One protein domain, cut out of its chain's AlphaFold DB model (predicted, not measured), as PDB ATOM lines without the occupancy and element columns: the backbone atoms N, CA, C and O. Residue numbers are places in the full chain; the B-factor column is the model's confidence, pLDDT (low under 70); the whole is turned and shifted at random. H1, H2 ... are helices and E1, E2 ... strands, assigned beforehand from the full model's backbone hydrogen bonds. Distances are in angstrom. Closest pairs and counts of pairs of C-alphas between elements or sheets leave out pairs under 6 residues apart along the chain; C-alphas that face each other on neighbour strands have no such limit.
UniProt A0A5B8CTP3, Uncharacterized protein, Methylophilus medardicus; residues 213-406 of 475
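This is residues 213 to 406 of the 475 residues of an uncharacterized protein of Methylophilus medardicus (UniProt A0A5B8CTP3). What shape appears first? A strongly twisted sheet of five strands, E3 E2 E4 E1 E5, forms the middle of three layers, with H5 covering one face and H1 and H4 on the opposite face, near opposite ends of E4. H2 packs on H1, H6 and E6 sit by the first printed residue, and residues 307 to 312 stick out. What is it built of? The printed part has 194 residues with six named helices and six named strands, in the order E1 H1 H2 H3 E2 H4 E3 H5 E4 E5 H6 E6; the sheet is mixed, the class is mixed, and under half of the residues are in named elements. How large is it? It is compact, with a radius of gyration of the C-alphas of 15.9 A and spans of 50 by 38 by 30 A.

How is the sheet paired? E1, residues 213 to 219, is antiparallel to E4, residues 347 to 353, with N 217 and O 350 2.8 A apart, and to the edge strand E5, residues 367 to 369, with N 218 and O 368 2.9 A apart. E4 is parallel to E2, residues 281 to 286, with N 284 and O 349 2.8 A apart, and E2 is parallel to the edge strand E3, residues 327 to 332, with N 283 and O 328 2.8 A apart. Which helices are on it? H1, residues 220 to 229, stands up from the sheet over E1 at a height of 8.7 A; on the same face H4, residues 291 to 300, only just stands up, its line rising 41 degrees. H5, residues 335 to 344, on the opposite face, runs along the strands, at 22 degrees to E4 on the local plane; its closest C-alphas to E4 are Leu 342 and Ala 348, 5.3 A. E2, H4, E3 make a strand-helix-strand unit, two parallel neighbour strands with a helix between along the chain, and E3, H5, E4 a split one, with E2 between its strands; both crossovers are right-handed. What else touches? H2, residues 236 to 242, touches H1 about perpendicular at 86 degrees, with closest C-alphas Arg 224 and Val 236, 5.8 A. H3, residues 256 to 263, only grazes the sheet and touches H4, with closest C-alphas Ala 260 and Phe 300, 5.0 A. H6, residues 394 to 397, touches no helix, and E6, residues 404 to 406, pairs with no named strand. Are the helix backbones whole? Every O i to N i+4 pair is within hydrogen-bond range in H1 to H5; H6 is too short for one.

Where does E1 begin? C-alpha 213 is at (7.677, 26.255, 40.191), and E1 is 19.4 A long. How long are other elements? E4 measures 19.9 A, H1 14.2 A and H5 14.3 A. Where does E6 end? C-alpha 406 is at (9.739, 34.965, 39.014).

How far does it reach? The two C-alphas farthest apart, those of Ala 241 and Ser 310, are 51.1 A apart, and the printed part has no cut. Which links are long? H2 to H3, H3 to E2, H4 to E3, E4 to E5 and E5 to H6. Where is confidence low? Residues 307 to 314, 363 and 385 have pLDDT under 70, against a mean of 90.6 over the printed part.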
ATOM      1  N   ALA A 213       6.941  27.399  39.694       94.75
ATOM      2  CA  ALA A 213       7.677  26.255  40.191       94.75
ATOM      3  C   ALA A 213       8.087  25.330  39.037       94.75
ATOM      4  O   ALA A 213       7.328  25.103  38.086       94.75
ATOM      5  N   PHE A 214       9.272  24.740  39.155       95.81
ATOM      6  CA  PHE A 214       9.808  23.748  38.228       95.81
ATOM      7  C   PHE A 214      10.172  22.467  38.970       95.81
ATOM      8  O   PHE A 214      10.691  22.493  40.078       95.81
ATOM      9  N   GLY A 215       9.919  21.317  38.365       96.44
ATOM     10  CA  GLY A 215      10.211  20.019  38.955       96.44
ATOM     11  C   GLY A 215      11.272  19.267  38.171       96.44
ATOM     12  O   GLY A 215      11.268  19.285  36.938       96.44
ATOM     13  N   ILE A 216      12.128  18.533  38.885       98.00
ATOM     14  CA  ILE A 216      12.883  17.439  38.274       98.00
ATOM     15  C   ILE A 216      11.908  16.279  38.079       98.00
ATOM     16  O   ILE A 216      11.269  15.818  39.027       98.00
ATOM     17  N   ALA A 217      11.779  15.832  36.838       97.62
ATOM     18  CA  ALA A 217      10.932  14.726  36.441       97.62
ATOM     19  C   ALA A 217      11.783  13.560  35.937       97.62
ATOM     20  O   ALA A 217      12.790  13.757  35.258       97.62
ATOM     21  N   THR A 218      11.355  12.341  36.244       98.31
ATOM     22  CA  THR A 218      11.983  11.103  35.780       98.31
ATOM     23  C   THR A 218      10.979  10.218  35.058       98.31
ATOM     24  O   THR A 218       9.776  10.300  35.307       98.31
ATOM     25  N   SER A 219      11.458   9.342  34.180       98.06
ATOM     26  CA  SER A 219      10.679   8.196  33.693       98.06
ATOM     27  C   SER A 219      10.216   7.327  34.867       98.06
ATOM     28  O   SER A 219      10.973   7.137  35.823       98.06
ATOM     29  N   THR A 220       9.031   6.720  34.779       97.25
ATOM     30  CA  THR A 220       8.508   5.813  35.830       97.25
ATOM     31  C   THR A 220       9.472   4.679  36.217       97.25
ATOM     32  O   THR A 220       9.584   4.345  37.395       97.25
ATOM     33  N   SER A 221      10.207   4.117  35.259       97.19
ATOM     34  CA  SER A 221      11.262   3.107  35.456       97.19
ATOM     35  C   SER A 221      12.395   3.612  36.362       97.19
ATOM     36  O   SER A 221      12.704   2.974  37.369       97.19
ATOM     37  N   LEU A 222      12.982   4.771  36.040       98.44
ATOM     38  CA  LEU A 222      14.014   5.412  36.861       98.44
ATOM     39  C   LEU A 222      13.473   5.783  38.246       98.44
ATOM     40  O   LEU A 222      14.139   5.517  39.239       98.44
ATOM     41  N   TYR A 223      12.251   6.319  38.335       98.50
ATOM     42  CA  TYR A 223      11.608   6.635  39.614       98.50
ATOM     43  C   TYR A 223      11.562   5.412  40.541       98.50
ATOM     44  O   TYR A 223      12.005   5.480  41.689       98.50
ATOM     45  N   ARG A 224      11.073   4.268  40.042       98.12
ATOM     46  CA  ARG A 224      11.010   3.026  40.826       98.12
ATOM     47  C   ARG A 224      12.398   2.508  41.194       98.12
ATOM     48  O   ARG A 224      12.596   2.073  42.324       98.12
ATOM     49  N   ALA A 225      13.360   2.577  40.275       98.31
ATOM     50  CA  ALA A 225      14.736   2.172  40.552       98.31
ATOM     51  C   ALA A 225      15.378   3.036  41.650       98.31
ATOM     52  O   ALA A 225      16.010   2.499  42.557       98.31
ATOM     53  N   MET A 226      15.150   4.352  41.627       98.62
ATOM     54  CA  MET A 226      15.616   5.269  42.667       98.62
ATOM     55  C   MET A 226      14.945   5.003  44.021       98.62
ATOM     56  O   MET A 226      15.629   5.033  45.038       98.62
ATOM     57  N   GLN A 227      13.640   4.689  44.060       98.44
ATOM     58  CA  GLN A 227      12.971   4.307  45.314       98.44
ATOM     59  C   GLN A 227      13.648   3.095  45.971       98.44
ATOM     60  O   GLN A 227      13.841   3.077  47.185       98.44
ATOM     61  N   VAL A 228      14.037   2.098  45.171       98.44
ATOM     62  CA  VAL A 228      14.748   0.913  45.669       98.44
ATOM     63  C   VAL A 228      16.172   1.257  46.096       98.44
ATOM     64  O   VAL A 228      16.583   0.896  47.195       98.44
ATOM     65  N   ALA A 229      16.908   2.001  45.269       98.25
ATOM     66  CA  ALA A 229      18.276   2.428  45.564       98.25
ATOM     67  C   ALA A 229      18.387   3.237  46.866       98.25
ATOM     68  O   ALA A 229      19.395   3.158  47.562       98.25
ATOM     69  N   GLN A 230      17.345   3.995  47.203       98.25
ATOM     70  CA  GLN A 230      17.280   4.829  48.404       98.25
ATOM     71  C   GLN A 230      16.639   4.116  49.600       98.25
ATOM     72  O   GLN A 230      16.402   4.738  50.630       98.25
ATOM     73  N   GLY A 231      16.340   2.818  49.476       97.69
ATOM     74  CA  GLY A 231      15.785   2.015  50.564       97.69
ATOM     75  C   GLY A 231      14.343   2.361  50.946       97.69
ATOM     76  O   GLY A 231      13.890   1.941  52.006       97.69
ATOM     77  N   ILE A 232      13.608   3.094  50.101       96.94
ATOM     78  CA  ILE A 232      12.181   3.392  50.320       96.94
ATOM     79  C   ILE A 232      11.363   2.101  50.197       96.94
ATOM     80  O   ILE A 232      10.454   1.852  50.985       96.94
ATOM     81  N   TYR A 233      11.726   1.250  49.234       98.12
ATOM     82  CA  TYR A 233      11.131  -0.068  49.033       98.12
ATOM     83  C   TYR A 233      12.208  -1.122  48.781       98.12
ATOM     84  O   TYR A 233      13.241  -0.837  48.187       98.12
ATOM     85  N   ALA A 234      11.945  -2.369  49.176       97.31
ATOM     86  CA  ALA A 234      12.913  -3.461  49.035       97.31
ATOM     87  C   ALA A 234      13.207  -3.842  47.571       97.31
ATOM     88  O   ALA A 234      14.291  -4.324  47.256       97.31
ATOM     89  N   ASN A 235      12.229  -3.682  46.676       97.81
ATOM     90  CA  ASN A 235      12.357  -3.937  45.243       97.81
ATOM     91  C   ASN A 235      11.221  -3.242  44.470       97.81
ATOM     92  O   ASN A 235      10.271  -2.722  45.059       97.81
ATOM     93  N   VAL A 236      11.305  -3.253  43.137       97.06
ATOM     94  CA  VAL A 236      10.330  -2.586  42.256       97.06
ATOM     95  C   VAL A 236       8.922  -3.170  42.402       97.06
ATOM     96  O   VAL A 236       7.947  -2.424  42.353       97.06
ATOM     97  N   ALA A 237       8.791  -4.484  42.614       97.88
ATOM     98  CA  ALA A 237       7.482  -5.110  42.802       97.88
ATOM     99  C   ALA A 237       6.811  -4.626  44.098       97.88
ATOM    100  O   ALA A 237       5.629  -4.289  44.082       97.88
ATOM    101  N   ALA A 238       7.577  -4.508  45.189       97.62
ATOM    102  CA  ALA A 238       7.102  -3.937  46.446       97.62
ATOM    103  C   ALA A 238       6.679  -2.468  46.281       97.62
ATOM    104  O   ALA A 238       5.614  -2.088  46.761       97.62
ATOM    105  N   ALA A 239       7.458  -1.668  45.544       96.69
ATOM    106  CA  ALA A 239       7.115  -0.277  45.252       96.69
ATOM    107  C   ALA A 239       5.807  -0.153  44.451       96.69
ATOM    108  O   ALA A 239       4.933   0.630  44.807       96.69
ATOM    109  N   ASN A 240       5.638  -0.956  43.396       96.44
ATOM    110  CA  ASN A 240       4.416  -0.948  42.587       96.44
ATOM    111  C   ASN A 240       3.176  -1.382  43.381       96.44
ATOM    112  O   ASN A 240       2.090  -0.874  43.121       96.44
ATOM    113  N   ALA A 241       3.330  -2.307  44.334       96.12
ATOM    114  CA  ALA A 241       2.234  -2.764  45.181       96.12
ATOM    115  C   ALA A 241       1.849  -1.735  46.259       96.12
ATOM    116  O   ALA A 241       0.664  -1.528  46.505       96.12
ATOM    117  N   ALA A 242       2.836  -1.106  46.903       93.69
ATOM    118  CA  ALA A 242       2.610  -0.187  48.021       93.69
ATOM    119  C   ALA A 242       2.299   1.256  47.589       93.69
ATOM    120  O   ALA A 242       1.670   1.999  48.337       93.69
ATOM    121  N   ASP A 243       2.745   1.664  46.400       93.12
ATOM    122  CA  ASP A 243       2.683   3.048  45.924       93.12
ATOM    123  C   ASP A 243       2.260   3.141  44.447       93.12
ATOM    124  O   ASP A 243       2.951   3.788  43.654       93.12
ATOM    125  N   PRO A 244       1.150   2.503  44.022       91.56
ATOM    126  CA  PRO A 244       0.737   2.480  42.613       91.56
ATOM    127  C   PRO A 244       0.515   3.886  42.029       91.56
ATOM    128  O   PRO A 244       0.755   4.101  40.841       91.56
ATOM    129  N   ASP A 245       0.155   4.850  42.879       89.56
ATOM    130  CA  ASP A 245      -0.181   6.226  42.502       89.56
ATOM    131  C   ASP A 245       0.995   7.214  42.583       89.56
ATOM    132  O   ASP A 245       0.803   8.411  42.360       89.56
ATOM    133  N   PHE A 246       2.217   6.729  42.853       92.50
ATOM    134  CA  PHE A 246       3.440   7.544  42.899       92.50
ATOM    135  C   PHE A 246       3.294   8.742  43.848       92.50
ATOM    136  O   PHE A 246       3.413   9.909  43.455       92.50
ATOM    137  N   LEU A 247       2.956   8.453  45.102       91.25
ATOM    138  CA  LEU A 247       2.623   9.459  46.097       91.25
ATOM    139  C   LEU A 247       3.833  10.371  46.372       91.25
ATOM    140  O   LEU A 247       4.934   9.869  46.606       91.25
ATOM    141  N   PRO A 248       3.652  11.704  46.457       92.38
ATOM    142  CA  PRO A 248       4.728  12.647  46.783       92.38
ATOM    143  C   PRO A 248       5.537  12.289  48.037       92.38
ATOM    144  O   PRO A 248       6.753  12.475  48.077       92.38
ATOM    145  N   ALA A 249       4.878  11.724  49.054       91.38
ATOM    146  CA  ALA A 249       5.528  11.260  50.280       91.38
ATOM    147  C   ALA A 249       6.562  10.150  50.015       91.38
ATOM    148  O   ALA A 249       7.628  10.140  50.633       91.38
ATOM    149  N   ASN A 250       6.286   9.278  49.045       94.12
ATOM    150  CA  ASN A 250       7.101   8.121  48.684       94.12
ATOM    151  C   ASN A 250       8.093   8.417  47.554       94.12
ATOM    152  O   ASN A 250       8.873   7.541  47.182       94.12
ATOM    153  N   ALA A 251       8.079   9.631  46.997       95.81
ATOM    154  CA  ALA A 251       8.987   9.989  45.921       95.81
ATOM    155  C   ALA A 251      10.455   9.856  46.356       95.81
ATOM    156  O   ALA A 251      10.786  10.238  47.489       95.81
ATOM    157  N   PRO A 252      11.332   9.332  45.481       98.12
ATOM    158  CA  PRO A 252      12.766   9.360  45.719       98.12
ATOM    159  C   PRO A 252      13.273  10.805  45.668       98.12
ATOM    160  O   PRO A 252      12.582  11.701  45.175       98.12
ATOM    161  N   SER A 253      14.481  11.032  46.174       98.06
ATOM    162  CA  SER A 253      15.132  12.340  46.176       98.06
ATOM    163  C   SER A 253      16.378  12.372  45.307       98.06
ATOM    164  O   SER A 253      17.103  11.391  45.194       98.06
ATOM    165  N   ILE A 254      16.653  13.531  44.732       98.44
ATOM    166  CA  ILE A 254      17.947  13.881  44.152       98.44
ATOM    167  C   ILE A 254      18.464  15.131  44.858       98.44
ATOM    168  O   ILE A 254      17.661  15.951  45.308       98.44
ATOM    169  N   SER A 255      19.783  15.272  44.983       98.12
ATOM    170  CA  SER A 255      20.366  16.523  45.457       98.12
ATOM    171  C   SER A 255      20.630  17.518  44.333       98.12
ATOM    172  O   SER A 255      20.827  17.126  43.177       98.12
ATOM    173  N   HIS A 256      20.729  18.805  44.673       96.12
ATOM    174  CA  HIS A 256      21.199  19.823  43.725       96.12
ATOM    175  C   HIS A 256      22.525  19.424  43.065       96.12
ATOM    176  O   HIS A 256      22.671  19.543  41.852       96.12
ATOM    177  N   THR A 257      23.473  18.895  43.843       95.00
ATOM    178  CA  THR A 257      24.788  18.467  43.346       95.00
ATOM    179  C   THR A 257      24.696  17.284  42.382       95.00
ATOM    180  O   THR A 257      25.387  17.280  41.367       95.00
ATOM    181  N   GLN A 258      23.845  16.291  42.664       97.25
ATOM    182  CA  GLN A 258      23.642  15.152  41.762       97.25
ATOM    183  C   GLN A 258      22.998  15.584  40.443       97.25
ATOM    184  O   GLN A 258      23.378  15.094  39.386       97.25
ATOM    185  N   TYR A 259      22.027  16.500  40.482       97.75
ATOM    186  CA  TYR A 259      21.435  16.994  39.244       97.75
ATOM    187  C   TYR A 259      22.415  17.880  38.465       97.75
ATOM    188  O   TYR A 259      22.539  17.732  37.252       97.75
ATOM    189  N   ALA A 260      23.166  18.741  39.163       95.88
ATOM    190  CA  ALA A 260      24.216  19.565  38.570       95.88
ATOM    191  C   ALA A 260      25.269  18.715  37.847       95.88
ATOM    192  O   ALA A 260      25.638  19.052  36.726       95.88
ATOM    193  N   SER A 261      25.699  17.588  38.429       95.56
ATOM    194  CA  SER A 261      26.686  16.711  37.790       95.56
ATOM    195  C   SER A 261      26.166  16.050  36.511       95.56
ATOM    196  O   SER A 261      26.923  15.883  35.554       95.56
ATOM    197  N   ILE A 262      24.870  15.730  36.452       96.81
ATOM    198  CA  ILE A 262      24.214  15.219  35.240       96.81
ATOM    199  C   ILE A 262      24.189  16.300  34.156       96.81
ATOM    200  O   ILE A 262      24.641  16.063  33.038       96.81
ATOM    201  N   VAL A 263      23.686  17.496  34.474       95.62
ATOM    202  CA  VAL A 263      23.490  18.550  33.462       95.62
ATOM    203  C   VAL A 263      24.768  19.305  33.098       95.62
ATOM    204  O   VAL A 263      24.766  20.024  32.102       95.62
ATOM    205  N   SER A 264      25.860  19.110  33.840       93.69
ATOM    206  CA  SER A 264      27.212  19.540  33.468       93.69
ATOM    207  C   SER A 264      28.031  18.447  32.764       93.69
ATOM    208  O   SER A 264      29.203  18.676  32.476       93.69
ATOM    209  N   GLY A 265      27.480  17.241  32.572       90.88
ATOM    210  CA  GLY A 265      28.173  16.121  31.920       90.88
ATOM    211  C   GLY A 265      29.270  15.445  32.741       90.88
ATOM    212  O   GLY A 265      30.067  14.695  32.187       90.88
ATOM    213  N   THR A 266      29.348  15.704  34.048       90.19
ATOM    214  CA  THR A 266      30.348  15.056  34.917       90.19
ATOM    215  C   THR A 266      29.885  13.687  35.423       90.19
ATOM    216  O   THR A 266      30.715  12.870  35.821       90.19
ATOM    217  N   ALA A 267      28.581  13.401  35.381       89.50
ATOM    218  CA  ALA A 267      28.045  12.059  35.589       89.50
ATOM    219  C   ALA A 267      28.167  11.207  34.312       89.50
ATOM    220  O   ALA A 267      27.832  11.666  33.225       89.50
ATOM    221  N   ALA A 268      28.598   9.949  34.449       86.12
ATOM    222  CA  ALA A 268      28.810   9.055  33.306       86.12
ATOM    223  C   ALA A 268      27.542   8.303  32.854       86.12
ATOM    224  O   ALA A 268      27.385   8.021  31.665       86.12
ATOM    225  N   ASP A 269      26.669   7.937  33.796       92.94
ATOM    226  CA  ASP A 269      25.504   7.072  33.575       92.94
ATOM    227  C   ASP A 269      24.499   7.161  34.745       92.94
ATOM    228  O   ASP A 269      24.577   8.049  35.602       92.94
ATOM    229  N   ALA A 270      23.536   6.235  34.801       96.50
ATOM    230  CA  ALA A 270      22.521   6.211  35.849       96.50
ATOM    231  C   ALA A 270      23.035   5.816  37.248       96.50
ATOM    232  O   ALA A 270      22.278   5.945  38.215       96.50
ATOM    233  N   SER A 271      24.288   5.366  37.396       96.94
ATOM    234  CA  SER A 271      24.867   4.961  38.687       96.94
ATOM    235  C   SER A 271      24.874   6.084  39.724       96.94
ATOM    236  O   SER A 271      24.768   5.810  40.920       96.94
ATOM    237  N   ILE A 272      24.905   7.345  39.275       95.94
ATOM    238  CA  ILE A 272      24.818   8.529  40.141       95.94
ATOM    239  C   ILE A 272      23.483   8.611  40.907       95.94
ATOM    240  O   ILE A 272      23.426   9.214  41.980       95.94
ATOM    241  N   LEU A 273      22.420   7.993  40.374       97.62
ATOM    242  CA  LEU A 273      21.075   7.943  40.970       97.62
ATOM    243  C   LEU A 273      20.700   6.548  41.481       97.62
ATOM    244  O   LEU A 273      19.902   6.423  42.410       97.62
ATOM    245  N   VAL A 274      21.250   5.503  40.862       97.75
ATOM    246  CA  VAL A 274      20.975   4.093  41.157       97.75
ATOM    247  C   VAL A 274      22.319   3.366  41.279       97.75
ATOM    248  O   VAL A 274      22.797   2.808  40.287       97.75
ATOM    249  N   PRO A 275      22.962   3.372  42.464       96.00
ATOM    250  CA  PRO A 275      24.289   2.791  42.648       96.00
ATOM    251  C   PRO A 275      24.377   1.344  42.142       96.00
ATOM    252  O   PRO A 275      23.519   0.515  42.443       96.00
ATOM    253  N   GLY A 276      25.414   1.049  41.355       92.44
ATOM    254  CA  GLY A 276      25.617  -0.261  40.723       92.44
ATOM    255  C   GLY A 276      24.845  -0.486  39.415       92.44
ATOM    256  O   GLY A 276      25.010  -1.533  38.793       92.44
ATOM    257  N   SER A 277      24.024   0.470  38.966       95.31
ATOM    258  CA  SER A 277      23.421   0.427  37.631       95.31
ATOM    259  C   SER A 277      24.446   0.767  36.551       95.31
ATOM    260  O   SER A 277      25.194   1.724  36.699       95.31
ATOM    261  N   SER A 278      24.426   0.029  35.440       92.00
ATOM    262  CA  SER A 278      25.150   0.361  34.203       92.00
ATOM    263  C   SER A 278      24.207   0.847  33.093       92.00
ATOM    264  O   SER A 278      24.548   0.796  31.911       92.00
ATOM    265  N   ALA A 279      22.964   1.196  33.442       95.94
ATOM    266  CA  ALA A 279      21.979   1.648  32.472       95.94
ATOM    267  C   ALA A 279      22.335   3.050  31.965       95.94
ATOM    268  O   ALA A 279      22.741   3.916  32.744       95.94
ATOM    269  N   ALA A 280      22.120   3.285  30.671       96.81
ATOM    270  CA  ALA A 280      22.251   4.619  30.110       96.81
ATOM    271  C   ALA A 280      21.232   5.572  30.752       96.81
ATOM    272  O   ALA A 280      20.052   5.231  30.893       96.81
ATOM    273  N   LEU A 281      21.686   6.770  31.106       97.81
ATOM    274  CA  LEU A 281      20.839   7.850  31.585       97.81
ATOM    275  C   LEU A 281      20.488   8.772  30.419       97.81
ATOM    276  O   LEU A 281      21.367   9.305  29.750       97.81
ATOM    277  N   ASN A 282      19.195   8.966  30.184       97.81
ATOM    278  CA  ASN A 282      18.689   9.861  29.153       97.81
ATOM    279  C   ASN A 282      18.361  11.217  29.788       97.81
ATOM    280  O   ASN A 282      17.409  11.329  30.560       97.81
ATOM    281  N   LEU A 283      19.134  12.248  29.465       97.50
ATOM    282  CA  LEU A 283      18.848  13.620  29.856       97.50
ATOM    283  C   LEU A 283      17.892  14.254  28.835       97.50
ATOM    284  O   LEU A 283      18.259  14.529  27.691       97.50
ATOM    285  N   ALA A 284      16.654  14.492  29.257       95.81
ATOM    286  CA  ALA A 284      15.648  15.237  28.511       95.81
ATOM    287  C   ALA A 284      15.780  16.730  28.835       95.81
ATOM    288  O   ALA A 284      15.215  17.221  29.817       95.81
ATOM    289  N   ARG A 285      16.538  17.455  28.012       93.00
ATOM    290  CA  ARG A 285      16.761  18.896  28.173       93.00
ATOM    291  C   ARG A 285      15.996  19.710  27.131       93.00
ATOM    292  O   ARG A 285      15.483  19.199  26.132       93.00
ATOM    293  N   ARG A 286      15.881  21.008  27.395       90.44
ATOM    294  CA  ARG A 286      15.257  21.965  26.479       90.44
ATOM    295  C   ARG A 286      16.348  22.739  25.739       90.44
ATOM    296  O   ARG A 286      17.485  22.805  26.193       90.44
ATOM    297  N   VAL A 287      16.000  23.305  24.590       87.12
ATOM    298  CA  VAL A 287      16.900  24.198  23.834       87.12
ATOM    299  C   VAL A 287      17.322  25.415  24.671       87.12
ATOM    300  O   VAL A 287      16.610  25.804  25.601       87.12
ATOM    301  N   ALA A 288      18.446  26.044  24.317       87.25
ATOM    302  CA  ALA A 288      19.033  27.166  25.060       87.25
ATOM    303  C   ALA A 288      18.100  28.387  25.207       87.25
ATOM    304  O   ALA A 288      18.132  29.075  26.224       87.25
ATOM    305  N   THR A 289      17.187  28.600  24.258       87.38
ATOM    306  CA  THR A 289      16.180  29.678  24.287       87.38
ATOM    307  C   THR A 289      15.006  29.414  25.248       87.38
ATOM    308  O   THR A 289      14.112  30.249  25.417       87.38
ATOM    309  N   SER A 290      14.960  28.240  25.887       90.25
ATOM    310  CA  SER A 290      13.896  27.862  26.815       90.25
ATOM    311  C   SER A 290      14.110  28.466  28.200       90.25
ATOM    312  O   SER A 290      15.126  28.212  28.841       90.25
ATOM    313  N   GLY A 291      13.096  29.149  28.742       92.06
ATOM    314  CA  GLY A 291      13.127  29.614  30.130       92.06
ATOM    315  C   GLY A 291      13.207  28.478  31.149       92.06
ATOM    316  O   GLY A 291      13.851  28.642  32.177       92.06
ATOM    317  N   THR A 292      12.674  27.287  30.850       92.94
ATOM    318  CA  THR A 292      12.886  26.088  31.684       92.94
ATOM    319  C   THR A 292      14.362  25.677  31.712       92.94
ATOM    320  O   THR A 292      14.878  25.331  32.775       92.94
ATOM    321  N   GLN A 293      15.058  25.746  30.568       93.19
ATOM    322  CA  GLN A 293      16.494  25.458  30.505       93.19
ATOM    323  C   GLN A 293      17.305  26.524  31.245       93.19
ATOM    324  O   GLN A 293      18.148  26.174  32.064       93.19
ATOM    325  N   ALA A 294      17.013  27.806  31.015       93.50
ATOM    326  CA  ALA A 294      17.651  28.911  31.726       93.50
ATOM    327  C   ALA A 294      17.433  28.805  33.247       93.50
ATOM    328  O   ALA A 294      18.382  28.912  34.018       93.50
ATOM    329  N   SER A 295      16.214  28.467  33.682       94.81
ATOM    330  CA  SER A 295      15.885  28.243  35.096       94.81
ATOM    331  C   SER A 295      16.680  27.076  35.691       94.81
ATOM    332  O   SER A 295      17.197  27.173  36.805       94.81
ATOM    333  N   SER A 296      16.813  25.974  34.944       95.62
ATOM    334  CA  SER A 296      17.647  24.830  35.330       95.62
ATOM    335  C   SER A 296      19.118  25.234  35.462       95.62
ATOM    336  O   SER A 296      19.760  24.921  36.463       95.62
ATOM    337  N   ASN A 297      19.660  25.961  34.484       93.94
ATOM    338  CA  ASN A 297      21.053  26.413  34.499       93.94
ATOM    339  C   ASN A 297      21.328  27.343  35.690       93.94
ATOM    340  O   ASN A 297      22.321  27.177  36.394       93.94
ATOM    341  N   ALA A 298      20.414  28.264  35.976       92.88
ATOM    342  CA  ALA A 298      20.523  29.180  37.103       92.88
ATOM    343  C   ALA A 298      20.505  28.461  38.454       92.88
ATOM    344  O   ALA A 298      21.312  28.758  39.335       92.88
ATOM    345  N   THR A 299      19.602  27.489  38.596       94.00
ATOM    346  CA  THR A 299      19.395  26.746  39.846       94.00
ATOM    347  C   THR A 299      20.560  25.807  40.130       94.00
ATOM    348  O   THR A 299      21.129  25.832  41.219       94.00
ATOM    349  N   PHE A 300      20.940  24.992  39.143       94.69
ATOM    350  CA  PHE A 300      21.866  23.879  39.358       94.69
ATOM    351  C   PHE A 300      23.302  24.193  38.957       94.69
ATOM    352  O   PHE A 300      24.230  23.720  39.605       94.69
ATOM    353  N   LEU A 301      23.497  24.998  37.912       92.19
ATOM    354  CA  LEU A 301      24.829  25.344  37.402       92.19
ATOM    355  C   LEU A 301      25.295  26.735  37.838       92.19
ATOM    356  O   LEU A 301      26.425  27.119  37.531       92.19
ATOM    357  N   ARG A 302      24.424  27.490  38.528       88.38
ATOM    358  CA  ARG A 302      24.630  28.898  38.894       88.38
ATOM    359  C   ARG A 302      25.029  29.761  37.692       88.38
ATOM    360  O   ARG A 302      25.776  30.723  37.835       88.38
ATOM    361  N   ASN A 303      24.526  29.423  36.508       86.88
ATOM    362  CA  ASN A 303      24.857  30.100  35.261       86.88
ATOM    363  C   ASN A 303      23.622  30.865  34.748       86.88
ATOM    364  O   ASN A 303      22.593  30.218  34.530       86.88
ATOM    365  N   PRO A 304      23.679  32.205  34.603       85.12
ATOM    366  CA  PRO A 304      24.833  33.100  34.785       85.12
ATOM    367  C   PRO A 304      24.934  33.720  36.194       85.12
ATOM    368  O   PRO A 304      25.678  34.671  36.412       85.12
ATOM    369  N   CYS A 305      24.188  33.207  37.175       86.44
ATOM    370  CA  CYS A 305      24.055  33.822  38.501       86.44
ATOM    371  C   CYS A 305      25.345  33.980  39.325       86.44
ATOM    372  O   CYS A 305      25.376  34.821  40.219       86.44
ATOM    373  N   ASN A 306      26.399  33.214  39.040       78.38
ATOM    374  CA  ASN A 306      27.710  33.363  39.678       78.38
ATOM    375  C   ASN A 306      28.618  34.415  39.001       78.38
ATOM    376  O   ASN A 306      29.774  34.552  39.396       78.38
ATOM    377  N   GLY A 307      28.107  35.189  38.039       63.12
ATOM    378  CA  GLY A 307      28.865  36.230  37.343       63.12
ATOM    379  C   GLY A 307      29.707  35.699  36.179       63.12
ATOM    380  O   GLY A 307      29.425  34.632  35.637       63.12
ATOM    381  N   ASP A 308      30.704  36.495  35.770       49.97
ATOM    382  CA  ASP A 308      31.588  36.245  34.622       49.97
ATOM    383  C   ASP A 308      32.104  34.787  34.607       49.97
ATOM    384  O   ASP A 308      32.734  34.369  35.583       49.97
ATOM    385  N   PRO A 309      31.895  34.020  33.516       49.00
ATOM    386  CA  PRO A 309      32.445  32.674  33.341       49.00
ATOM    387  C   PRO A 309      33.963  32.568  33.580       49.00
ATOM    388  O   PRO A 309      34.467  31.473  33.831       49.00
ATOM    389  N   SER A 310      34.697  33.688  33.504       44.97
ATOM    390  CA  SER A 310      36.129  33.789  33.810       44.97
ATOM    391  C   SER A 310      36.459  33.666  35.307       44.97
ATOM    392  O   SER A 310      37.574  33.274  35.663       44.97
ATOM    393  N   ILE A 311      35.496  33.928  36.197       52.31
ATOM    394  CA  ILE A 311      35.607  33.669  37.634       52.31
ATOM    395  C   ILE A 311      35.098  32.244  37.879       52.31
ATOM    396  O   ILE A 311      33.914  32.007  38.099       52.31
ATOM    397  N   LEU A 312      36.025  31.286  37.779       45.91
ATOM    398  CA  LEU A 312      35.848  29.838  37.967       45.91
ATOM    399  C   LEU A 312      34.759  29.491  39.010       45.91
ATOM    400  O   LEU A 312      34.999  29.562  40.215       45.91
ATOM    401  N   GLY A 313      33.568  29.099  38.543       53.81
ATOM    402  CA  GLY A 313      32.442  28.751  39.421       53.81
ATOM    403  C   GLY A 313      31.098  28.483  38.733       53.81
ATOM    404  O   GLY A 313      30.259  27.800  39.321       53.81
ATOM    405  N   ALA A 314      30.875  28.977  37.510       64.06
ATOM    406  CA  ALA A 314      29.713  28.616  36.692       64.06
ATOM    407  C   ALA A 314      30.026  27.385  35.827       64.06
ATOM    408  O   ALA A 314      31.063  27.326  35.167       64.06
ATOM    409  N   LEU A 315      29.128  26.399  35.823       78.69
ATOM    410  CA  LEU A 315      29.248  25.223  34.958       78.69
ATOM    411  C   LEU A 315      28.503  25.460  33.636       78.69
ATOM    412  O   LEU A 315      27.431  26.076  33.602       78.69
ATOM    413  N   ALA A 316      29.068  24.958  32.539       85.62
ATOM    414  CA  ALA A 316      28.396  24.950  31.246       85.62
ATOM    415  C   ALA A 316      27.429  23.756  31.163       85.62
ATOM    416  O   ALA A 316      27.770  22.661  31.622       85.62
ATOM    417  N   PRO A 317      26.223  23.945  30.610       90.44
ATOM    418  CA  PRO A 317      25.273  22.856  30.446       90.44
ATOM    419  C   PRO A 317      25.639  21.990  29.226       90.44
ATOM    420  O   PRO A 317      25.906  22.537  28.162       90.44
ATOM    421  N   VAL A 318      25.562  20.659  29.334       92.62
ATOM    422  CA  VAL A 318      25.849  19.747  28.199       92.62
ATOM    423  C   VAL A 318      24.738  19.706  27.155       92.62
ATOM    424  O   VAL A 318      23.585  19.447  27.497       92.62
ATOM    425  N   GLY A 319      25.061  19.929  25.886       91.75
ATOM    426  CA  GLY A 319      24.121  19.894  24.763       91.75
ATOM    427  C   GLY A 319      23.959  18.508  24.137       91.75
ATOM    428  O   GLY A 319      24.614  17.542  24.526       91.75
ATOM    429  N   GLN A 320      23.096  18.390  23.123       92.12
ATOM    430  CA  GLN A 320      22.905  17.124  22.401       92.12
ATOM    431  C   GLN A 320      24.217  16.594  21.796       92.12
ATOM    432  O   GLN A 320      24.437  15.380  21.785       92.12
ATOM    433  N   ALA A 321      25.089  17.494  21.330       91.50
ATOM    434  CA  ALA A 321      26.395  17.165  20.758       91.50
ATOM    435  C   ALA A 321      27.354  16.484  21.755       91.50
ATOM    436  O   ALA A 321      28.248  15.760  21.326       91.50
ATOM    437  N   ASP A 322      27.127  16.649  23.061       93.50
ATOM    438  CA  ASP A 322      27.935  16.050  24.131       93.50
ATOM    439  C   ASP A 322      27.461  14.635  24.518       93.50
ATOM    440  O   ASP A 322      27.945  14.044  25.485       93.50
ATOM    441  N   SER A 323      26.484  14.075  23.792       95.19
ATOM    442  CA  SER A 323      25.943  12.744  24.080       95.19
ATOM    443  C   SER A 323      27.009  11.653  23.991       95.19
ATOM    444  O   SER A 323      27.808  11.590  23.058       95.19
ATOM    445  N   THR A 324      26.934  10.703  24.917       95.31
ATOM    446  CA  THR A 324      27.735   9.475  24.932       95.31
ATOM    447  C   THR A 324      26.811   8.248  24.917       95.31
ATOM    448  O   THR A 324      25.598   8.386  25.096       95.31
ATOM    449  N   PRO A 325      27.332   7.018  24.737       94.50
ATOM    450  CA  PRO A 325      26.508   5.809  24.818       94.50
ATOM    451  C   PRO A 325      25.814   5.595  26.174       94.50
ATOM    452  O   PRO A 325      24.848   4.837  26.248       94.50
ATOM    453  N   THR A 326      26.307   6.226  27.245       94.69
ATOM    454  CA  THR A 326      25.832   6.020  28.623       94.69
ATOM    455  C   THR A 326      25.168   7.254  29.236       94.69
ATOM    456  O   THR A 326      24.335   7.107  30.130       94.69
ATOM    457  N   LEU A 327      25.451   8.448  28.714       96.12
ATOM    458  CA  LEU A 327      24.712   9.680  28.977       96.12
ATOM    459  C   LEU A 327      24.159  10.207  27.649       96.12
ATOM    460  O   LEU A 327      24.867  10.845  26.874       96.12
ATOM    461  N   ILE A 328      22.889   9.915  27.385       96.19
ATOM    462  CA  ILE A 328      22.218  10.260  26.130       96.19
ATOM    463  C   ILE A 328      21.474  11.573  26.336       96.19
ATOM    464  O   ILE A 328      20.591  11.654  27.187       96.19
ATOM    465  N   ILE A 329      21.793  12.597  25.555       95.69
ATOM    466  CA  ILE A 329      21.210  13.925  25.722       95.69
ATOM    467  C   ILE A 329      20.245  14.187  24.569       95.69
ATOM    468  O   ILE A 329      20.590  14.089  23.393       95.69
ATOM    469  N   THR A 330      19.007  14.524  24.914       93.94
ATOM    470  CA  THR A 330      17.968  14.890  23.947       93.94
ATOM    471  C   THR A 330      17.566  16.339  24.160       93.94
ATOM    472  O   THR A 330      17.265  16.742  25.283       93.94
ATOM    473  N   GLU A 331      17.559  17.119  23.081       89.81
ATOM    474  CA  GLU A 331      17.180  18.532  23.085       89.81
ATOM    475  C   GLU A 331      15.865  18.742  22.337       89.81
ATOM    476  O   GLU A 331      15.666  18.243  21.231       89.81
ATOM    477  N   GLY A 332      14.940  19.478  22.959       85.31
ATOM    478  CA  GLY A 332      13.631  19.775  22.381       85.31
ATOM    479  C   GLY A 332      13.174  21.209  22.625       85.31
ATOM    480  O   GLY A 332      13.397  21.789  23.691       85.31
ATOM    481  N   SER A 333      12.493  21.795  21.639       77.50
ATOM    482  CA  SER A 333      12.019  23.180  21.714       77.50
ATOM    483  C   SER A 333      10.797  23.352  22.616       77.50
ATOM    484  O   SER A 333      10.619  24.428  23.182       77.50
ATOM    485  N   GLY A 334       9.992  22.304  22.831       78.06
ATOM    486  CA  GLY A 334       8.765  22.343  23.632       78.06
ATOM    487  C   GLY A 334       8.760  21.396  24.836       78.06
ATOM    488  O   GLY A 334       9.435  20.367  24.857       78.06
ATOM    489  N   THR A 335       7.921  21.702  25.829       83.81
ATOM    490  CA  THR A 335       7.670  20.823  26.987       83.81
ATOM    491  C   THR A 335       7.165  19.444  26.547       83.81
ATOM    492  O   THR A 335       7.514  18.433  27.149       83.81
ATOM    493  N   GLY A 336       6.405  19.374  25.446       83.62
ATOM    494  CA  GLY A 336       5.967  18.109  24.850       83.62
ATOM    495  C   GLY A 336       7.124  17.193  24.435       83.62
ATOM    496  O   GLY A 336       7.047  15.993  24.673       83.62
ATOM    497  N   ASN A 337       8.222  17.739  23.893       85.19
ATOM    498  CA  ASN A 337       9.405  16.947  23.539       85.19
ATOM    499  C   ASN A 337      10.046  16.322  24.783       85.19
ATOM    500  O   ASN A 337      10.336  15.128  24.784       85.19
ATOM    501  N   ALA A 338      10.198  17.111  25.852       89.38
ATOM    502  CA  ALA A 338      10.738  16.631  27.121       89.38
ATOM    503  C   ALA A 338       9.835  15.557  27.752       89.38
ATOM    504  O   ALA A 338      10.328  14.507  28.157       89.38
ATOM    505  N   LYS A 339       8.506  15.752  27.759       91.19
ATOM    506  CA  LYS A 339       7.550  14.731  28.230       91.19
ATOM    507  C   LYS A 339       7.644  13.436  27.433       91.19
ATOM    508  O   LYS A 339       7.599  12.361  28.026       91.19
ATOM    509  N   THR A 340       7.759  13.525  26.109       90.81
ATOM    510  CA  THR A 340       7.931  12.350  25.250       90.81
ATOM    511  C   THR A 340       9.227  11.627  25.590       90.81
ATOM    512  O   THR A 340       9.163  10.446  25.907       90.81
ATOM    513  N   ALA A 341      10.363  12.330  25.651       91.75
ATOM    514  CA  ALA A 341      11.644  11.734  26.032       91.75
ATOM    515  C   ALA A 341      11.574  11.035  27.405       91.75
ATOM    516  O   ALA A 341      11.998   9.889  27.536       91.75
ATOM    517  N   LEU A 342      10.947  11.673  28.400       95.50
ATOM    518  CA  LEU A 342      10.728  11.097  29.732       95.50
ATOM    519  C   LEU A 342       9.762   9.902  29.745       95.50
ATOM    520  O   LEU A 342       9.824   9.086  30.659       95.50
ATOM    521  N   SER A 343       8.855   9.804  28.770       93.31
ATOM    522  CA  SER A 343       7.831   8.751  28.713       93.31
ATOM    523  C   SER A 343       8.239   7.545  27.870       93.31
ATOM    524  O   SER A 343       7.691   6.466  28.073       93.31
ATOM    525  N   THR A 344       9.151   7.718  26.909       89.00
ATOM    526  CA  THR A 344       9.514   6.668  25.942       89.00
ATOM    527  C   THR A 344      10.890   6.059  26.180       89.00
ATOM    528  O   THR A 344      11.145   4.952  25.713       89.00
ATOM    529  N   ALA A 345      11.799   6.771  26.849       82.25
ATOM    530  CA  ALA A 345      13.140   6.268  27.123       82.25
ATOM    531  C   ALA A 345      13.168   5.311  28.330       82.25
ATOM    532  O   ALA A 345      12.224   5.246  29.115       82.25
ATOM    533  N   GLY A 346      14.276   4.569  28.460       92.06
ATOM    534  CA  GLY A 346      14.554   3.662  29.577       92.06
ATOM    535  C   GLY A 346      14.682   4.417  30.897       92.06
ATOM    536  O   GLY A 346      13.677   4.744  31.510       92.06
ATOM    537  N   PHE A 347      15.899   4.681  31.372       97.88
ATOM    538  CA  PHE A 347      16.094   5.617  32.482       97.88
ATOM    539  C   PHE A 347      16.237   7.026  31.928       97.88
ATOM    540  O   PHE A 347      17.183   7.300  31.193       97.88
ATOM    541  N   ALA A 348      15.297   7.906  32.268       98.06
ATOM    542  CA  ALA A 348      15.293   9.285  31.807       98.06
ATOM    543  C   ALA A 348      15.022  10.279  32.932       98.06
ATOM    544  O   ALA A 348      14.251   9.991  33.848       98.06
ATOM    545  N   ILE A 349      15.632  11.454  32.824       98.50
ATOM    546  CA  ILE A 349      15.519  12.561  33.772       98.50
ATOM    547  C   ILE A 349      15.540  13.902  33.031       98.50
ATOM    548  O   ILE A 349      16.172  14.024  31.986       98.50
ATOM    549  N   GLY A 350      14.852  14.912  33.551       97.19
ATOM    550  CA  GLY A 350      14.842  16.259  32.987       97.19
ATOM    551  C   GLY A 350      14.057  17.240  33.851       97.19
ATOM    552  O   GLY A 350      13.504  16.859  34.882       97.19
ATOM    553  N   VAL A 351      13.975  18.498  33.420       96.44
ATOM    554  CA  VAL A 351      13.155  19.524  34.086       96.44
ATOM    555  C   VAL A 351      11.858  19.754  33.321       96.44
ATOM    556  O   VAL A 351      11.866  19.916  32.099       96.44
ATOM    557  N   LEU A 352      10.748  19.848  34.052       93.81
ATOM    558  CA  LEU A 352       9.466  20.336  33.546       93.81
ATOM    559  C   LEU A 352       8.925  21.441  34.462       93.81
ATOM    560  O   LEU A 352       9.111  21.401  35.675       93.81
ATOM    561  N   SER A 353       8.203  22.408  33.901       91.81
ATOM    562  CA  SER A 353       7.387  23.347  34.679       91.81
ATOM    563  C   SER A 353       6.275  22.606  35.436       91.81
ATOM    564  O   SER A 353       5.716  21.625  34.935       91.81
ATOM    565  N   MET A 354       5.924  23.069  36.639       91.88
ATOM    566  CA  MET A 354       4.921  22.411  37.490       91.88
ATOM    567  C   MET A 354       3.475  22.590  37.009       91.88
ATOM    568  O   MET A 354       2.592  21.887  37.496       91.88
ATOM    569  N   GLU A 355       3.233  23.443  36.008       86.94
ATOM    570  CA  GLU A 355       1.965  23.485  35.257       86.94
ATOM    571  C   GLU A 355       1.588  22.119  34.666       86.94
ATOM    572  O   GLU A 355       0.414  21.808  34.460       86.94
ATOM    573  N   ASN A 356       2.596  21.283  34.411       87.38
ATOM    574  CA  ASN A 356       2.416  19.960  33.863       87.38
ATOM    575  C   ASN A 356       1.925  19.007  34.951       87.38
ATOM    576  O   ASN A 356       2.412  18.996  36.085       87.38
ATOM    577  N   ASN A 357       0.949  18.183  34.587       88.56
ATOM    578  CA  ASN A 357       0.359  17.221  35.494       88.56
ATOM    579  C   ASN A 357       0.271  15.856  34.824       88.56
ATOM    580  O   ASN A 357      -0.618  15.598  34.011       88.56
ATOM    581  N   TRP A 358       1.165  14.958  35.230       89.69
ATOM    582  CA  TRP A 358       1.198  13.591  34.726       89.69
ATOM    583  C   TRP A 358      -0.125  12.851  34.975       89.69
ATOM    584  O   TRP A 358      -0.462  11.951  34.218       89.69
ATOM    585  N   ARG A 359      -0.903  13.235  36.000       87.19
ATOM    586  CA  ARG A 359      -2.191  12.593  36.320       87.19
ATOM    587  C   ARG A 359      -3.280  12.908  35.295       87.19
ATOM    588  O   ARG A 359      -4.221  12.137  35.163       87.19
ATOM    589  N   THR A 360      -3.169  14.036  34.592       84.19
ATOM    590  CA  THR A 360      -4.167  14.488  33.606       84.19
ATOM    591  C   THR A 360      -3.649  14.470  32.172       84.19
ATOM    592  O   THR A 360      -4.438  14.584  31.238       84.19
ATOM    593  N   ASP A 361      -2.337  14.341  31.976       83.25
ATOM    594  CA  ASP A 361      -1.751  14.143  30.654       83.25
ATOM    595  C   ASP A 361      -2.196  12.785  30.074       83.25
ATOM    596  O   ASP A 361      -2.183  11.764  30.762       83.25
ATOM    597  N   THR A 362      -2.576  12.758  28.793       73.94
ATOM    598  CA  THR A 362      -3.140  11.558  28.141       73.94
ATOM    599  C   THR A 362      -2.218  10.901  27.113       73.94
ATOM    600  O   THR A 362      -2.387   9.718  26.837       73.94
ATOM    601  N   SER A 363      -1.240  11.625  26.551       69.38
ATOM    602  CA  SER A 363      -0.373  11.126  25.464       69.38
ATOM    603  C   SER A 363       1.127  11.050  25.786       69.38
ATOM    604  O   SER A 363       1.863  10.439  25.017       69.38
ATOM    605  N   SER A 364       1.575  11.595  26.925       79.69
ATOM    606  CA  SER A 364       2.976  11.541  27.390       79.69
ATOM    607  C   SER A 364       3.050  11.648  28.922       79.69
ATOM    608  O   SER A 364       3.678  12.557  29.463       79.69
ATOM    609  N   ASN A 365       2.351  10.764  29.635       84.38
ATOM    610  CA  ASN A 365       2.249  10.777  31.100       84.38
ATOM    611  C   ASN A 365       3.201   9.797  31.808       84.38
ATOM    612  O   ASN A 365       3.000   9.467  32.978       84.38
ATOM    613  N   GLY A 366       4.244   9.327  31.121       92.56
ATOM    614  CA  GLY A 366       5.224   8.372  31.645       92.56
ATOM    615  C   GLY A 366       6.266   8.977  32.591       92.56
ATOM    616  O   GLY A 366       7.217   8.286  32.957       92.56
ATOM    617  N   TYR A 367       6.095  10.239  32.997       95.56
ATOM    618  CA  TYR A 367       7.012  10.965  33.871       95.56
ATOM    619  C   TYR A 367       6.447  11.163  35.283       95.56
ATOM    620  O   TYR A 367       5.234  11.264  35.470       95.56
ATOM    621  N   ARG A 368       7.316  11.261  36.290       96.25
ATOM    622  CA  ARG A 368       6.961  11.576  37.681       96.25
ATOM    623  C   ARG A 368       7.919  12.611  38.240       96.25
ATOM    624  O   ARG A 368       9.120  12.517  38.007       96.25
ATOM    625  N   PHE A 369       7.391  13.579  38.979       97.19
ATOM    626  CA  PHE A 369       8.230  14.505  39.733       97.19
ATOM    627  C   PHE A 369       8.877  13.784  40.918       97.19
ATOM    628  O   PHE A 369       8.276  12.880  41.500       97.19
ATOM    629  N   ILE A 370      10.111  14.160  41.240       97.88
ATOM    630  CA  ILE A 370      10.864  13.638  42.385       97.88
ATOM    631  C   ILE A 370      11.163  14.756  43.386       97.88
ATOM    632  O   ILE A 370      10.930  15.934  43.108       97.88
ATOM    633  N   LYS A 371      11.653  14.390  44.571       98.25
ATOM    634  CA  LYS A 371      12.105  15.368  45.564       98.25
ATOM    635  C   LYS A 371      13.436  15.979  45.131       98.25
ATOM    636  O   LYS A 371      14.316  15.259  44.662       98.25
ATOM    637  N   LEU A 372      13.585  17.277  45.357       97.94
ATOM    638  CA  LEU A 372      14.856  17.988  45.313       97.94
ATOM    639  C   LEU A 372      15.267  18.293  46.753       97.94
ATOM    640  O   LEU A 372      14.477  18.870  47.496       97.94
ATOM    641  N   ASP A 373      16.446  17.826  47.169       97.38
ATOM    642  CA  ASP A 373      16.932  17.930  48.554       97.38
ATOM    643  C   ASP A 373      15.861  17.528  49.592       97.38
ATOM    644  O   ASP A 373      15.604  18.210  50.580       97.38
ATOM    645  N   ASN A 374      15.210  16.386  49.351       96.12
ATOM    646  CA  ASN A 374      14.124  15.807  50.148       96.12
ATOM    647  C   ASN A 374      12.799  16.587  50.170       96.12
ATOM    648  O   ASN A 374      11.846  16.123  50.801       96.12
ATOM    649  N   THR A 375      12.672  17.682  49.420       95.81
ATOM    650  CA  THR A 375      11.408  18.415  49.275       95.81
ATOM    651  C   THR A 375      10.755  18.113  47.934       95.81
ATOM    652  O   THR A 375      11.355  18.272  46.874       95.81
ATOM    653  N   HIS A 376       9.498  17.668  47.957       95.75
ATOM    654  CA  HIS A 376       8.722  17.438  46.739       95.75
ATOM    655  C   HIS A 376       8.023  18.742  46.309       95.75
ATOM    656  O   HIS A 376       7.514  19.464  47.172       95.75
ATOM    657  N   PRO A 377       7.914  19.049  45.003       94.06
ATOM    658  CA  PRO A 377       7.203  20.247  44.539       94.06
ATOM    659  C   PRO A 377       5.683  20.199  44.799       94.06
ATOM    660  O   PRO A 377       4.995  21.210  44.739       94.06
ATOM    661  N   GLU A 378       5.138  19.027  45.124       93.50
ATOM    662  CA  GLU A 378       3.777  18.870  45.654       93.50
ATOM    663  C   GLU A 378       3.836  18.502  47.141       93.50
ATOM    664  O   GLU A 378       4.437  17.483  47.483       93.50
ATOM    665  N   ALA A 379       3.181  19.276  48.013       90.25
ATOM    666  CA  ALA A 379       3.120  18.975  49.446       90.25
ATOM    667  C   ALA A 379       2.209  17.767  49.716       90.25
ATOM    668  O   ALA A 379       1.004  17.886  49.469       90.25
ATOM    669  N   PRO A 380       2.714  16.642  50.254       86.38
ATOM    670  CA  PRO A 380       1.865  15.520  50.633       86.38
ATOM    671  C   PRO A 380       0.987  15.868  51.841       86.38
ATOM    672  O   PRO A 380       1.440  16.508  52.785       86.38
ATOM    673  N   VAL A 381      -0.249  15.372  51.852       83.62
ATOM    674  CA  VAL A 381      -1.070  15.294  53.066       83.62
ATOM    675  C   VAL A 381      -0.806  13.940  53.716       83.62
ATOM    676  O   VAL A 381      -1.146  12.888  53.158       83.62
ATOM    677  N   ALA A 382      -0.174  13.969  54.891       76.69
ATOM    678  CA  ALA A 382       0.252  12.779  55.620       76.69
ATOM    679  C   ALA A 382      -0.889  11.755  55.762       76.69
ATOM    680  O   ALA A 382      -1.999  12.093  56.162       76.69
ATOM    681  N   GLY A 383      -0.609  10.499  55.402       70.81
ATOM    682  CA  GLY A 383      -1.552   9.385  55.540       70.81
ATOM    683  C   GLY A 383      -2.730   9.360  54.556       70.81
ATOM    684  O   GLY A 383      -3.554   8.460  54.668       70.81
ATOM    685  N   SER A 384      -2.829  10.296  53.602       70.62
ATOM    686  CA  SER A 384      -4.001  10.393  52.706       70.62
ATOM    687  C   SER A 384      -3.724  10.119  51.224       70.62
ATOM    688  O   SER A 384      -4.662   9.991  50.446       70.62
ATOM    689  N   GLY A 385      -2.455  10.082  50.803       68.06
ATOM    690  CA  GLY A 385      -2.081  10.009  49.382       68.06
ATOM    691  C   GLY A 385      -2.430  11.260  48.554       68.06
ATOM    692  O   GLY A 385      -2.128  11.318  47.366       68.06
ATOM    693  N   LEU A 386      -3.027  12.283  49.171       78.00
ATOM    694  CA  LEU A 386      -3.403  13.538  48.522       78.00
ATOM    695  C   LEU A 386      -2.303  14.597  48.645       78.00
ATOM    696  O   LEU A 386      -1.345  14.451  49.410       78.00
ATOM    697  N   THR A 387      -2.463  15.693  47.901       84.69
ATOM    698  CA  THR A 387      -1.636  16.897  48.023       84.69
ATOM    699  C   THR A 387      -2.391  18.004  48.756       84.69
ATOM    700  O   THR A 387      -3.608  18.110  48.642       84.69
ATOM    701  N   THR A 388      -1.670  18.840  49.509       86.44
ATOM    702  CA  THR A 388      -2.265  19.956  50.281       86.44
ATOM    703  C   THR A 388      -2.895  20.992  49.350       86.44
ATOM    704  O   THR A 388      -3.920  21.586  49.663       86.44
ATOM    705  N   ASP A 389      -2.294  21.169  48.176       87.31
ATOM    706  CA  ASP A 389      -2.829  21.955  47.073       87.31
ATOM    707  C   ASP A 389      -2.810  21.095  45.807       87.31
ATOM    708  O   ASP A 389      -1.751  20.625  45.374       87.31
ATOM    709  N   ALA A 390      -3.980  20.876  45.207       84.75
ATOM    710  CA  ALA A 390      -4.119  20.111  43.965       84.75
ATOM    711  C   ALA A 390      -3.397  20.788  42.785       84.75
ATOM    712  O   ALA A 390      -2.947  20.126  41.845       84.75
ATOM    713  N   ASN A 391      -3.211  22.106  42.875       89.94
ATOM    714  CA  ASN A 391      -2.487  22.900  41.895       89.94
ATOM    715  C   ASN A 391      -0.969  22.946  42.161       89.94
ATOM    716  O   ASN A 391      -0.266  23.641  41.439       89.94
ATOM    717  N   ALA A 392      -0.420  22.182  43.114       90.81
ATOM    718  CA  ALA A 392       1.031  22.067  43.325       90.81
ATOM    719  C   ALA A 392       1.772  23.414  43.474       90.81
ATOM    720  O   ALA A 392       2.877  23.588  42.967       90.81
ATOM    721  N   ARG A 393       1.150  24.378  44.157       93.56
ATOM    722  CA  ARG A 393       1.736  25.695  44.448       93.56
ATOM    723  C   ARG A 393       2.290  25.757  45.864       93.56
ATOM    724  O   ARG A 393       3.258  26.462  46.109       93.56
ATOM    725  N   TYR A 394       1.702  24.989  46.783       94.00
ATOM    726  CA  TYR A 394       1.925  25.117  48.224       94.00
ATOM    727  C   TYR A 394       3.403  25.147  48.646       94.00
ATOM    728  O   TYR A 394       3.807  26.087  49.319       94.00
ATOM    729  N   THR A 395       4.240  24.173  48.270       94.75
ATOM    730  CA  THR A 395       5.637  24.138  48.759       94.75
ATOM    731  C   THR A 395       6.474  25.299  48.224       94.75
ATOM    732  O   THR A 395       7.252  25.879  48.980       94.75
ATOM    733  N   ALA A 396       6.269  25.691  46.964       94.31
ATOM    734  CA  ALA A 396       6.895  26.875  46.380       94.31
ATOM    735  C   ALA A 396       6.383  28.168  47.041       94.31
ATOM    736  O   ALA A 396       7.170  29.019  47.447       94.31
ATOM    737  N   ALA A 397       5.066  28.284  47.248       94.50
ATOM    738  CA  ALA A 397       4.449  29.424  47.918       94.50
ATOM    739  C   ALA A 397       4.908  29.569  49.379       94.50
ATOM    740  O   ALA A 397       4.946  30.676  49.905       94.50
ATOM    741  N   GLN A 398       5.277  28.474  50.042       94.25
ATOM    742  CA  GLN A 398       5.835  28.486  51.397       94.25
ATOM    743  C   GLN A 398       7.350  28.751  51.427       94.25
ATOM    744  O   GLN A 398       7.901  28.890  52.514       94.25
ATOM    745  N   GLY A 399       8.028  28.796  50.273       92.38
ATOM    746  CA  GLY A 399       9.491  28.891  50.191       92.38
ATOM    747  C   GLY A 399      10.221  27.613  50.622       92.38
ATOM    748  O   GLY A 399      11.407  27.652  50.924       92.38
ATOM    749  N   GLN A 400       9.519  26.476  50.689       93.62
ATOM    750  CA  GLN A 400      10.108  25.180  51.052       93.62
ATOM    751  C   GLN A 400      10.791  24.508  49.863       93.62
ATOM    752  O   GLN A 400      11.733  23.745  50.041       93.62
ATOM    753  N   TYR A 401      10.285  24.765  48.657       94.56
ATOM    754  CA  TYR A 401      10.813  24.224  47.416       94.56
ATOM    755  C   TYR A 401      11.392  25.371  46.583       94.56
ATOM    756  O   TYR A 401      10.658  26.257  46.143       94.56
ATOM    757  N   ASP A 402      12.712  25.379  46.424       92.44
ATOM    758  CA  ASP A 402      13.501  26.540  45.997       92.44
ATOM    759  C   ASP A 402      13.672  26.670  44.479       92.44
ATOM    760  O   ASP A 402      14.045  27.747  43.997       92.44
ATOM    761  N   PHE A 403      13.328  25.624  43.719       95.44
ATOM    762  CA  PHE A 403      13.280  25.668  42.259       95.44
ATOM    763  C   PHE A 403      12.003  26.372  41.766       95.44
ATOM    764  O   PHE A 403      11.079  25.783  41.196       95.44
ATOM    765  N   HIS A 404      11.966  27.672  42.045       94.44
ATOM    766  CA  HIS A 404      10.867  28.593  41.811       94.44
ATOM    767  C   HIS A 404      11.419  29.923  41.280       94.44
ATOM    768  O   HIS A 404      12.237  30.558  41.956       94.44
ATOM    769  N   MET A 405      10.971  30.328  40.087       94.56
ATOM    770  CA  MET A 405      11.421  31.543  39.394       94.56
ATOM    771  C   MET A 405      10.298  32.564  39.245       94.56
ATOM    772  O   MET A 405       9.134  32.201  39.142       94.56
ATOM    773  N   GLU A 406      10.647  33.842  39.214       94.00
ATOM    774  CA  GLU A 406       9.739  34.965  39.014       94.00
ATOM    775  C   GLU A 406       9.720  35.398  37.551       94.00
ATOM    776  O   GLU A 406      10.761  35.690  36.958       94.00
TER     777      GLU A 406